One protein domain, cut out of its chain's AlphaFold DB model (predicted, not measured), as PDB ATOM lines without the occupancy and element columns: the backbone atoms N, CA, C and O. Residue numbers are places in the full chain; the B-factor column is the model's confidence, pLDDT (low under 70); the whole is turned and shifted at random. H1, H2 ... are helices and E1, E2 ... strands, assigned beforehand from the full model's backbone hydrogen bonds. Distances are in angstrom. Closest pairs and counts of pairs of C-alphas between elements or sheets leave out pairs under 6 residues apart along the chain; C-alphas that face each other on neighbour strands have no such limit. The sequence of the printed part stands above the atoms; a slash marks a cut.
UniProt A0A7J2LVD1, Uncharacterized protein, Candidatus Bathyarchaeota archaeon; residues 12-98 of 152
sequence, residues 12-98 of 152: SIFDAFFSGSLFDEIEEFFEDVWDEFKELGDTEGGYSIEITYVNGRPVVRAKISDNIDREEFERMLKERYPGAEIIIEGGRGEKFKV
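This is residues 12 to 98 of the 152 residues of an uncharacterized protein of Candidatus Bathyarchaeota archaeon (UniProt A0A7J2LVD1). A narrow, twisted sheet of three strands lies between two helices, the long H2 on one face over E1 and the shorter H3 on the other face over E2 and E3, with both helices running along the strands. The little helix H1, at the beginning of the printed part, sits off one end and only grazes the sheet. The printed part has 87 residues, with three named helices and three named strands in the order H1, H2, E1, E2, H3, E3; the sheet's order is E1, E2, E3, and it is mixed, with E1 and E2 antiparallel and E2 and E3 parallel. The class is mixed, helices and strands, and the whole is compact, with a radius of gyration of the C-alphas of 13.7 A and spans of 36 by 30 by 20 A.

H1 takes residues 13 to 17, beginning at C-alpha 13 at (125.464, 148.654, 114.795). H2, residues 23 to 39, is 24.5 A long. E1, residues 47 to 54, is 22.2 A long and begins at C-alpha 47 at (112.875, 131.116, 120.480). E2, residues 57 to 69, is 25.5 A long and bends by 127 degrees at residue 66. H3, residues 70 to 80, is 15.3 A long. E3, residues 85 to 92, is 20.4 A long, bends by 64 degrees at residue 89 and ends at C-alpha 92 at (111.495, 120.521, 126.596).

E2 is the inner strand of the sheet. E1 and E2 form a hairpin, at 168 degrees between their directions, with N 50 and O 61 within hydrogen-bond range at 2.8 A. E2 and E3 stand at 5 degrees, with N 62 and O 87 at 2.8 A and N 92 and O 68 at 2.8 A, also within range. H2 is on the sheet over E1 at a height of 9.9 A, at 4 degrees to E1 on the local plane; the closest C-alphas of the two are those of Trp 34 and Ser 48, 6.8 A apart. H3 is on the opposite face, over E2 and E3 at a height of 9.3 A; its closest C-alpha pair with E3 is Arg 70 and Gly 91, 5.3 A. E2, H3 and E3 make a strand-helix-strand unit, two parallel neighbour strands with a helix between them in the chain, and its crossover is right-handed. With H2 and H3 on opposite faces, the sheet and helices form three layers. H1 is close to but not clearly touching H2, the C-alphas of Phe 17 and Phe 23 being 6.9 A apart. H2 and H3 are apart. In H1, H2 and H3 every O i to N i+4 pair is within hydrogen-bond range.

The C-alphas farthest apart, those of Ser 12 and Glu 94, are 39.2 A apart. The printed part has no cut and no long link; the link from H2 to E1 is short and the others are tight. The mean pLDDT of the printed part is 73.9, and residues 12 to 23, 40 to 45 and 93 to 98 are under 70.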
ATOM      1  N   SER A  12     128.607 150.052 111.515       54.34
ATOM      2  CA  SER A  12     127.629 148.987 111.644       54.34
ATOM      3  C   SER A  12     127.265 148.952 113.118       54.34
ATOM      4  O   SER A  12     128.158 149.021 113.952       54.34
ATOM      5  N   ILE A  13     125.983 148.865 113.435       52.50
ATOM      6  CA  ILE A  13     125.464 148.654 114.795       52.50
ATOM      7  C   ILE A  13     126.238 147.567 115.569       52.50
ATOM      8  O   ILE A  13     126.415 147.682 116.773       52.50
ATOM      9  N   PHE A  14     126.827 146.599 114.859       49.88
ATOM     10  CA  PHE A  14     127.781 145.630 115.399       49.88
ATOM     11  C   PHE A  14     129.031 146.267 116.043       49.88
ATOM     12  O   PHE A  14     129.393 145.875 117.138       49.88
ATOM     13  N   ASP A  15     129.662 147.273 115.431       54.75
ATOM     14  CA  ASP A  15     130.859 147.973 115.948       54.75
ATOM     15  C   ASP A  15     130.576 148.720 117.266       54.75
ATOM     16  O   ASP A  15     131.425 148.776 118.151       54.75
ATOM     17  N   ALA A  16     129.353 149.238 117.425       53.91
ATOM     18  CA  ALA A  16     128.907 149.864 118.668       53.91
ATOM     19  C   ALA A  16     128.663 148.819 119.778       53.91
ATOM     20  O   ALA A  16     129.001 149.062 120.936       53.91
ATOM     21  N   PHE A  17     128.184 147.629 119.404       52.56
ATOM     22  CA  PHE A  17     127.989 146.464 120.276       52.56
ATOM     23  C   PHE A  17     129.289 145.960 120.916       52.56
ATOM     24  O   PHE A  17     129.317 145.636 122.099       52.56
ATOM     25  N   PHE A  18     130.396 145.954 120.165       54.66
ATOM     26  CA  PHE A  18     131.712 145.544 120.676       54.66
ATOM     27  C   PHE A  18     132.357 146.576 121.623       54.66
ATOM     28  O   PHE A  18     133.385 146.276 122.229       54.66
ATOM     29  N   SER A  19     131.787 147.782 121.768       58.31
ATOM     30  CA  SER A  19     132.374 148.873 122.568       58.31
ATOM     31  C   SER A  19     132.057 148.815 124.073       58.31
ATOM     32  O   SER A  19     132.451 149.705 124.821       58.31
ATOM     33  N   GLY A  20     131.381 147.757 124.536       55.50
ATOM     34  CA  GLY A  20     131.199 147.441 125.959       55.50
ATOM     35  C   GLY A  20     130.057 148.178 126.661       55.50
ATOM     36  O   GLY A  20     129.531 147.653 127.630       55.50
ATOM     37  N   SER A  21     129.621 149.334 126.152       60.75
ATOM     38  CA  SER A  21     128.459 150.063 126.695       60.75
ATOM     39  C   SER A  21     127.112 149.541 126.177       60.75
ATOM     40  O   SER A  21     126.089 149.868 126.759       60.75
ATOM     41  N   LEU A  22     127.132 148.788 125.069       62.84
ATOM     42  CA  LEU A  22     125.982 148.137 124.421       62.84
ATOM     43  C   LEU A  22     125.288 147.074 125.280       62.84
ATOM     44  O   LEU A  22     124.103 146.813 125.142       62.84
ATOM     45  N   PHE A  23     126.071 146.379 126.101       68.00
ATOM     46  CA  PHE A  23     125.675 145.070 126.611       68.00
ATOM     47  C   PHE A  23     124.386 145.114 127.441       68.00
ATOM     48  O   PHE A  23     123.475 144.343 127.160       68.00
ATOM     49  N   ASP A  24     124.288 146.063 128.375       71.62
ATOM     50  CA  ASP A  24     123.105 146.215 129.229       71.62
ATOM     51  C   ASP A  24     121.850 146.606 128.423       71.62
ATOM     52  O   ASP A  24     120.765 146.096 128.677       71.62
ATOM     53  N   GLU A  25     121.996 147.455 127.399       72.88
ATOM     54  CA  GLU A  25     120.878 147.927 126.563       72.88
ATOM     55  C   GLU A  25     120.313 146.810 125.667       72.88
ATOM     56  O   GLU A  25     119.122 146.772 125.361       72.88
ATOM     57  N   ILE A  26     121.162 145.870 125.251       73.00
ATOM     58  CA  ILE A  26     120.735 144.688 124.497       73.00
ATOM     59  C   ILE A  26     120.068 143.648 125.382       73.00
ATOM     60  O   ILE A  26     119.133 142.998 124.919       73.00
ATOM     61  N   GLU A  27     120.544 143.479 126.613       75.81
ATOM     62  CA  GLU A  27     119.912 142.577 127.571       75.81
ATOM     63  C   GLU A  27     118.488 143.058 127.879       75.81
ATOM     64  O   GLU A  27     117.551 142.277 127.736       75.81
ATOM     65  N   GLU A  28     118.312 144.354 128.161       82.00
ATOM     66  CA  GLU A  28     116.997 144.975 128.379       82.00
ATOM     67  C   GLU A  28     116.077 144.795 127.161       82.00
ATOM     68  O   GLU A  28     114.970 144.276 127.288       82.00
ATOM     69  N   PHE A  29     116.569 145.085 125.949       79.94
ATOM     70  CA  PHE A  29     115.796 144.866 124.723       79.94
ATOM     71  C   PHE A  29     115.432 143.389 124.499       79.94
ATOM     72  O   PHE A  29     114.359 143.076 123.985       79.94
ATOM     73  N   PHE A  30     116.322 142.462 124.848       83.00
ATOM     74  CA  PHE A  30     116.065 141.032 124.720       83.00
ATOM     75  C   PHE A  30     114.974 140.558 125.684       83.00
ATOM     76  O   PHE A  30     114.146 139.729 125.297       83.00
ATOM     77  N   GLU A  31     114.967 141.068 126.917       82.94
ATOM     78  CA  GLU A  31     113.920 140.778 127.897       82.94
ATOM     79  C   GLU A  31     112.581 141.372 127.461       82.94
ATOM     80  O   GLU A  31     111.603 140.630 127.382       82.94
ATOM     81  N   ASP A  32     112.566 142.644 127.057       83.81
ATOM     82  CA  ASP A  32     111.366 143.341 126.585       83.81
ATOM     83  C   ASP A  32     110.717 142.617 125.399       83.81
ATOM     84  O   ASP A  32     109.518 142.330 125.405       83.81
ATOM     85  N   VAL A  33     111.517 142.252 124.389       79.50
ATOM     86  CA  VAL A  33     111.025 141.523 123.212       79.50
ATOM     87  C   VAL A  33     110.524 140.134 123.596       79.50
ATOM     88  O   VAL A  33     109.549 139.656 123.019       79.50
ATOM     89  N   TRP A  34     111.172 139.460 124.546       81.19
ATOM     90  CA  TRP A  34     110.733 138.144 125.006       81.19
ATOM     91  C   TRP A  34     109.415 138.206 125.782       81.19
ATOM     92  O   TRP A  34     108.554 137.343 125.589       81.19
ATOM     93  N   ASP A  35     109.248 139.213 126.633       81.31
ATOM     94  CA  ASP A  35     108.038 139.406 127.423       81.31
ATOM     95  C   ASP A  35     106.857 139.813 126.536       81.31
ATOM     96  O   ASP A  35     105.783 139.221 126.658       81.31
ATOM     97  N   GLU A  36     107.074 140.691 125.551       79.38
ATOM     98  CA  GLU A  36     106.072 141.001 124.522       79.38
ATOM     99  C   GLU A  36     105.694 139.742 123.720       79.38
ATOM    100  O   GLU A  36     104.515 139.473 123.472       79.38
ATOM    101  N   PHE A  37     106.681 138.907 123.369       74.00
ATOM    102  CA  PHE A  37     106.447 137.654 122.648       74.00
ATOM    103  C   PHE A  37     105.637 136.644 123.481       74.00
ATOM    104  O   PHE A  37     104.781 135.948 122.937       74.00
ATOM    105  N   LYS A  38     105.856 136.587 124.801       73.38
ATOM    106  CA  LYS A  38     105.038 135.792 125.732       73.38
ATOM    107  C   LYS A  38     103.616 136.328 125.871       73.38
ATOM    108  O   LYS A  38     102.676 135.538 125.947       73.38
ATOM    109  N   GLU A  39     103.455 137.645 125.938       72.19
ATOM    110  CA  GLU A  39     102.160 138.299 126.145       72.19
ATOM    111  C   GLU A  39     101.229 138.138 124.930       72.19
ATOM    112  O   GLU A  39     100.012 138.032 125.082       72.19
ATOM    113  N   LEU A  40     101.802 138.001 123.729       68.62
ATOM    114  CA  LEU A  40     101.086 137.713 122.482       68.62
ATOM    115  C   LEU A  40     100.447 136.310 122.409       68.62
ATOM    116  O   LEU A  40      99.711 136.036 121.464       68.62
ATOM    117  N   GLY A  41     100.654 135.443 123.405       53.62
ATOM    118  CA  GLY A  41      99.821 134.257 123.649       53.62
ATOM    119  C   GLY A  41      99.992 133.072 122.689       53.62
ATOM    120  O   GLY A  41      99.478 131.998 122.986       53.62
ATOM    121  N   ASP A  42     100.748 133.221 121.603       53.47
ATOM    122  CA  ASP A  42     101.003 132.174 120.609       53.47
ATOM    123  C   ASP A  42     102.510 131.954 120.431       53.47
ATOM    124  O   ASP A  42     103.130 132.348 119.443       53.47
ATOM    125  N   THR A  43     103.130 131.296 121.410       54.34
ATOM    126  CA  THR A  43     104.516 130.822 121.295       54.34
ATOM    127  C   THR A  43     104.554 129.302 121.200       54.34
ATOM    128  O   THR A  43     105.330 128.636 121.892       54.34
ATOM    129  N   GLU A  44     103.723 128.724 120.332       56.12
ATOM    130  CA  GLU A  44     103.900 127.347 119.866       56.12
ATOM    131  C   GLU A  44     105.210 127.255 119.051       56.12
ATOM    132  O   GLU A  44     105.211 127.196 117.828       56.12
ATOM    133  N   GLY A  45     106.366 127.285 119.724       60.59
ATOM    134  CA  GLY A  45     107.681 127.097 119.096       60.59
ATOM    135  C   GLY A  45     108.528 128.356 118.885       60.59
ATOM    136  O   GLY A  45     109.413 128.354 118.030       60.59
ATOM    137  N   GLY A  46     108.315 129.416 119.668       74.31
ATOM    138  CA  GLY A  46     109.182 130.598 119.647       74.31
ATOM    139  C   GLY A  46     110.519 130.391 120.362       74.31
ATOM    140  O   GLY A  46     110.571 129.780 121.436       74.31
ATOM    141  N   TYR A  47     111.591 130.950 119.802       78.44
ATOM    142  CA  TYR A  47     112.875 131.116 120.480       78.44
ATOM    143  C   TYR A  47     113.402 132.535 120.274       78.44
ATOM    144  O   TYR A  47     113.259 133.103 119.193       78.44
ATOM    145  N   SER A  48     114.055 133.085 121.292       81.88
ATOM    146  CA  SER A  48     114.809 134.332 121.198       81.88
ATOM    147  C   SER A  48     116.278 134.035 121.474       81.88
ATOM    148  O   SER A  48     116.588 133.323 122.429       81.88
ATOM    149  N   ILE A  49     117.182 134.534 120.626       84.44
ATOM    150  CA  ILE A  49     118.635 134.357 120.769       84.44
ATOM    151  C   ILE A  49     119.297 135.730 120.829       84.44
ATOM    152  O   ILE A  49     119.147 136.541 119.917       84.44
ATOM    153  N   GLU A  50     120.107 135.934 121.854       82.62
ATOM    154  CA  GLU A  50     121.013 137.056 122.022       82.62
ATOM    155  C   GLU A  50     122.453 136.569 121.812       82.62
ATOM    156  O   GLU A  50     122.864 135.528 122.335       82.62
ATOM    157  N   ILE A  51     123.237 137.301 121.019       82.69
ATOM    158  CA  ILE A  51     124.630 136.951 120.727       82.69
ATOM    159  C   ILE A  51     125.496 138.151 121.056       82.69
ATOM    160  O   ILE A  51     125.500 139.147 120.332       82.69
ATOM    161  N   THR A  52     126.294 138.002 122.102       78.75
ATOM    162  CA  THR A  52     127.217 139.026 122.576       78.75
ATOM    163  C   THR A  52     128.646 138.525 122.444       78.75
ATOM    164  O   THR A  52     128.941 137.371 122.721       78.75
ATOM    165  N   TYR A  53     129.583 139.383 122.048       76.12
ATOM    166  CA  TYR A  53     131.003 139.030 122.011       76.12
ATOM    167  C   TYR A  53     131.756 139.692 123.162       76.12
ATOM    168  O   TYR A  53     132.040 140.888 123.128       76.12
ATOM    169  N   VAL A  54     132.144 138.900 124.159       78.31
ATOM    170  CA  VAL A  54     132.901 139.370 125.324       78.31
ATOM    171  C   VAL A  54     134.364 138.971 125.170       78.31
ATOM    172  O   VAL A  54     134.682 137.787 125.065       78.31
ATOM    173  N   ASN A  55     135.282 139.944 125.158       78.19
ATOM    174  CA  ASN A  55     136.731 139.708 125.017       78.19
ATOM    175  C   ASN A  55     137.096 138.801 123.820       78.19
ATOM    176  O   ASN A  55     137.987 137.955 123.907       78.19
ATOM    177  N   GLY A  56     136.367 138.944 122.708       74.88
ATOM    178  CA  GLY A  56     136.554 138.139 121.498       74.88
ATOM    179  C   GLY A  56     135.956 136.728 121.553       74.88
ATOM    180  O   GLY A  56     136.136 135.970 120.603       74.88
ATOM    181  N   ARG A  57     135.237 136.367 122.623       75.62
ATOM    182  CA  ARG A  57     134.507 135.097 122.739       75.62
ATOM    183  C   ARG A  57     133.001 135.329 122.568       75.62
ATOM    184  O   ARG A  57     132.464 136.194 123.259       75.62
ATOM    185  N   PRO A  58     132.318 134.585 121.681       78.31
ATOM    186  CA  PRO A  58     130.868 134.657 121.576       78.31
ATOM    187  C   PRO A  58     130.209 134.062 122.827       78.31
ATOM    188  O   PRO A  58     130.573 132.984 123.292       78.31
ATOM    189  N   VAL A  59     129.230 134.773 123.356       81.94
ATOM    190  CA  VAL A  59     128.323 134.382 124.428       81.94
ATOM    191  C   VAL A  59     126.939 134.390 123.803       81.94
ATOM    192  O   VAL A  59     126.475 135.420 123.322       81.94
ATOM    193  N   VAL A  60     126.323 133.219 123.737       84.19
ATOM    194  CA  VAL A  60     125.019 133.017 123.116       84.19
ATOM    195  C   VAL A  60     124.031 132.713 124.227       84.19
ATOM    196  O   VAL A  60     124.124 131.668 124.871       84.19
ATOM    197  N   ARG A  61     123.087 133.619 124.446       84.06
ATOM    198  CA  ARG A  61     121.969 133.424 125.368       84.06
ATOM    199  C   ARG A  61     120.729 133.131 124.549       84.06
ATOM    200  O   ARG A  61     120.484 133.785 123.543       84.06
ATOM    201  N   ALA A  62     119.965 132.127 124.937       85.25
ATOM    202  CA  ALA A  62     118.739 131.786 124.245       85.25
ATOM    203  C   ALA A  62     117.626 131.465 125.233       85.25
ATOM    204  O   ALA A  62     117.803 130.635 126.122       85.25
ATOM    205  N   LYS A  63     116.470 132.093 125.033       86.12
ATOM    206  CA  LYS A  63     115.218 131.769 125.718       86.12
ATOM    207  C   LYS A  63     114.356 130.986 124.729       86.12
ATOM    208  O   LYS A  63     114.093 131.458 123.623       86.12
ATOM    209  N   ILE A  64     113.988 129.756 125.080       86.19
ATOM    210  CA  ILE A  64     113.223 128.851 124.212       86.19
ATOM    211  C   ILE A  64     111.905 128.446 124.875       86.19
ATOM    212  O   ILE A  64     111.829 128.279 126.092       86.19
ATOM    213  N   SER A  65     110.858 128.294 124.065       82.19
ATOM    214  CA  SER A  65     109.539 127.852 124.535       82.19
ATOM    215  C   SER A  65     109.554 126.379 124.959       82.19
ATOM    216  O   SER A  65     110.302 125.576 124.400       82.19
ATOM    217  N   ASP A  66     108.663 125.987 125.873       81.00
ATOM    218  CA  ASP A  66     108.578 124.622 126.434       81.00
ATOM    219  C   ASP A  66     108.249 123.520 125.411       81.00
ATOM    220  O   ASP A  66     108.320 122.334 125.726       81.00
ATOM    221  N   ASN A  67     107.885 123.891 124.181       78.94
ATOM    222  CA  ASN A  67     107.629 122.959 123.084       78.94
ATOM    223  C   ASN A  67     108.887 122.634 122.247       78.94
ATOM    224  O   ASN A  67     108.856 121.719 121.427       78.94
ATOM    225  N   ILE A  68     109.989 123.370 122.426       81.25
ATOM    226  CA  ILE A  68     111.235 123.185 121.663       81.25
ATOM    227  C   ILE A  68     112.144 122.189 122.383       81.25
ATOM    228  O   ILE A  68     112.359 122.315 123.588       81.25
ATOM    229  N   ASP A  69     112.718 121.233 121.649       84.19
ATOM    230  CA  ASP A  69     113.737 120.328 122.184       84.19
ATOM    231  C   ASP A  69     115.050 121.077 122.456       84.19
ATOM    232  O   ASP A  69     115.653 121.688 121.567       84.19
ATOM    233  N   ARG A  70     115.494 121.037 123.715       84.31
ATOM    234  CA  ARG A  70     116.700 121.750 124.144       84.31
ATOM    235  C   ARG A  70     117.974 121.178 123.524       84.31
ATOM    236  O   ARG A  70     118.868 121.952 123.189       84.31
ATOM    237  N   GLU A  71     118.095 119.857 123.416       85.00
ATOM    238  CA  GLU A  71     119.328 119.207 122.961       85.00
ATOM    239  C   GLU A  71     119.562 119.457 121.471       85.00
ATOM    240  O   GLU A  71     120.687 119.744 121.048       85.00
ATOM    241  N   GLU A  72     118.496 119.405 120.671       85.25
ATOM    242  CA  GLU A  72     118.561 119.729 119.248       85.25
ATOM    243  C   GLU A  72     118.957 121.195 119.032       85.25
ATOM    244  O   GLU A  72     119.846 121.501 118.227       85.25
ATOM    245  N   PHE A  73     118.359 122.099 119.812       85.62
ATOM    246  CA  PHE A  73     118.655 123.524 119.741       85.62
ATOM    247  C   PHE A  73     120.089 123.844 120.187       85.62
ATOM    248  O   PHE A  73     120.799 124.599 119.518       85.62
ATOM    249  N   GLU A  74     120.565 123.216 121.265       84.56
ATOM    250  CA  GLU A  74     121.950 123.342 121.728       84.56
ATOM    251  C   GLU A  74     122.940 122.860 120.663       84.56
ATOM    252  O   GLU A  74     123.932 123.539 120.378       84.56
ATOM    253  N   ARG A  75     122.662 121.716 120.021       86.19
ATOM    254  CA  ARG A  75     123.513 121.185 118.950       86.19
ATOM    255  C   ARG A  75     123.597 122.159 117.779       86.19
ATOM    256  O   ARG A  75     124.694 122.419 117.285       86.19
ATOM    257  N   MET A  76     122.463 122.734 117.380       85.62
ATOM    258  CA  MET A  76     122.407 123.743 116.325       85.62
ATOM    259  C   MET A  76     123.228 124.988 116.686       85.62
ATOM    260  O   MET A  76     123.984 125.491 115.851       85.62
ATOM    261  N   LEU A  77     123.110 125.487 117.920       87.12
ATOM    262  CA  LEU A  77     123.877 126.647 118.374       87.12
ATOM    263  C   LEU A  77     125.378 126.364 118.401       87.12
ATOM    264  O   LEU A  77     126.162 127.206 117.971       87.12
ATOM    265  N   LYS A  78     125.781 125.173 118.838       85.69
ATOM    266  CA  LYS A  78     127.189 124.769 118.889       85.69
ATOM    267  C   LYS A  78     127.819 124.630 117.503       85.69
ATOM    268  O   LYS A  78     128.994 124.948 117.338       85.69
ATOM    269  N   GLU A  79     127.052 124.165 116.519       87.56
ATOM    270  CA  GLU A  79     127.500 124.060 115.126       87.56
ATOM    271  C   GLU A  79     127.643 125.442 114.471       87.56
ATOM    272  O   GLU A  79     128.629 125.704 113.782       87.56
ATOM    273  N   ARG A  80     126.694 126.353 114.727       84.44
ATOM    274  CA  ARG A  80     126.711 127.722 114.182       84.44
ATOM    275  C   ARG A  80     127.734 128.629 114.862       84.44
ATOM    276  O   ARG A  80     128.353 129.455 114.195       84.44
ATOM    277  N   TYR A  81     127.906 128.477 116.173       83.25
ATOM    278  CA  TYR A  81     128.771 129.305 117.009       83.25
ATOM    279  C   TYR A  81     129.790 128.428 117.751       83.25
ATOM    280  O   TYR A  81     129.681 128.206 118.963       83.25
ATOM    281  N   PRO A  82     130.802 127.903 117.037       81.69
ATOM    282  CA  PRO A  82     131.809 127.048 117.641       81.69
ATOM    283  C   PRO A  82     132.620 127.819 118.688       81.69
ATOM    284  O   PRO A  82     133.100 128.926 118.444       81.69
ATOM    285  N   GLY A  83     132.793 127.213 119.865       80.62
ATOM    286  CA  GLY A  83     133.546 127.814 120.971       80.62
ATOM    287  C   GLY A  83     132.806 128.926 121.724       80.62
ATOM    288  O   GLY A  83     133.441 129.624 122.515       80.62
ATOM    289  N   ALA A  84     131.500 129.092 121.491       83.56
ATOM    290  CA  ALA A  84     130.669 130.021 122.242       83.56
ATOM    291  C   ALA A  84     130.281 129.494 123.632       83.56
ATOM    292  O   ALA A  84     130.105 128.291 123.829       83.56
ATOM    293  N   GLU A  85     130.100 130.409 124.585       81.44
ATOM    294  CA  GLU A  85     129.437 130.122 125.862       81.44
ATOM    295  C   GLU A  85     127.922 130.124 125.615       81.44
ATOM    296  O   GLU A  85     127.349 131.176 125.349       81.44
ATOM    297  N   ILE A  86     127.291 128.946 125.625       84.19
ATOM    298  CA  ILE A  86     125.865 128.778 125.310       84.19
ATOM    299  C   ILE A  86     125.066 128.687 126.615       84.19
ATOM    300  O   ILE A  86     125.293 127.791 127.430       84.19
ATOM    301  N   ILE A  87     124.114 129.599 126.798       83.69
ATOM    302  CA  ILE A  87     123.199 129.658 127.939       83.69
ATOM    303  C   ILE A  87     121.784 129.521 127.384       83.69
ATOM    304  O   ILE A  87     121.324 130.391 126.653       83.69
ATOM    305  N   ILE A  88     121.109 128.417 127.702       85.12
ATOM    306  CA  ILE A  88     119.740 128.153 127.241       85.12
ATOM    307  C   ILE A  88     118.807 128.109 128.448       85.12
ATOM    308  O   ILE A  88     119.021 127.312 129.372       85.12
ATOM    309  N   GLU A  89     117.770 128.938 128.398       82.62
ATOM    310  CA  GLU A  89     116.681 129.023 129.362       82.62
ATOM    311  C   GLU A  89     115.377 128.511 128.735       82.62
ATOM    312  O   GLU A  89     115.035 128.874 127.609       82.62
ATOM    313  N   GLY A  90     114.646 127.666 129.468       79.06
ATOM    314  CA  GLY A  90     113.424 127.013 128.985       79.06
ATOM    315  C   GLY A  90     113.674 125.743 128.161       79.06
ATOM    316  O   GLY A  90     114.779 125.187 128.152       79.06
ATOM    317  N   GLY A  91     112.620 125.282 127.486       79.19
ATOM    318  CA  GLY A  91     112.657 124.145 126.565       79.19
ATOM    319  C   GLY A  91     112.224 122.816 127.170       79.19
ATOM    320  O   GLY A  91     112.274 122.583 128.380       79.19
ATOM    321  N   ARG A  92     111.827 121.906 126.282       71.56
ATOM    322  CA  ARG A  92     111.495 120.521 126.596       71.56
ATOM    323  C   ARG A  92     112.790 119.725 126.739       71.56
ATOM    324  O   ARG A  92     113.482 119.467 125.761       71.56
ATOM    325  N   GLY A  93     113.133 119.356 127.968       63.06
ATOM    326  CA  GLY A  93     114.324 118.555 128.261       63.06
ATOM    327  C   GLY A  93     114.805 118.787 129.687       63.06
ATOM    328  O   GLY A  93     114.996 119.924 130.114       63.06
ATOM    329  N   GLU A  94     114.945 117.712 130.462       49.97
ATOM    330  CA  GLU A  94     115.224 117.787 131.895       49.97
ATOM    331  C   GLU A  94     116.506 118.570 132.248       49.97
ATOM    332  O   GLU A  94     117.598 118.287 131.768       49.97
ATOM    333  N   LYS A  95     116.327 119.490 133.208       45.31
ATOM    334  CA  LYS A  95     117.274 119.964 134.235       45.31
ATOM    335  C   LYS A  95     118.627 120.487 133.733       45.31
ATOM    336  O   LYS A  95     119.603 119.754 133.624       45.31
ATOM    337  N   PHE A  96     118.681 121.814 133.585       52.91
ATOM    338  CA  PHE A  96     119.848 122.688 133.785       52.91
ATOM    339  C   PHE A  96     121.227 122.008 133.704       52.91
ATOM    340  O   PHE A  96     121.883 121.771 134.720       52.91
ATOM    341  N   LYS A  97     121.743 121.806 132.489       41.75
ATOM    342  CA  LYS A  97     123.196 121.783 132.286       41.75
ATOM    343  C   LYS A  97     123.682 123.219 132.149       41.75
ATOM    344  O   LYS A  97     123.850 123.748 131.059       41.75
ATOM    345  N   VAL A  98     123.905 123.856 133.295       45.84
ATOM    346  CA  VAL A  98     124.834 124.984 133.372       45.84
ATOM    347  C   VAL A  98     126.207 124.392 133.053       45.84
ATOM    348  O   VAL A  98     126.757 123.649 133.872       45.84
TER     349      VAL A  98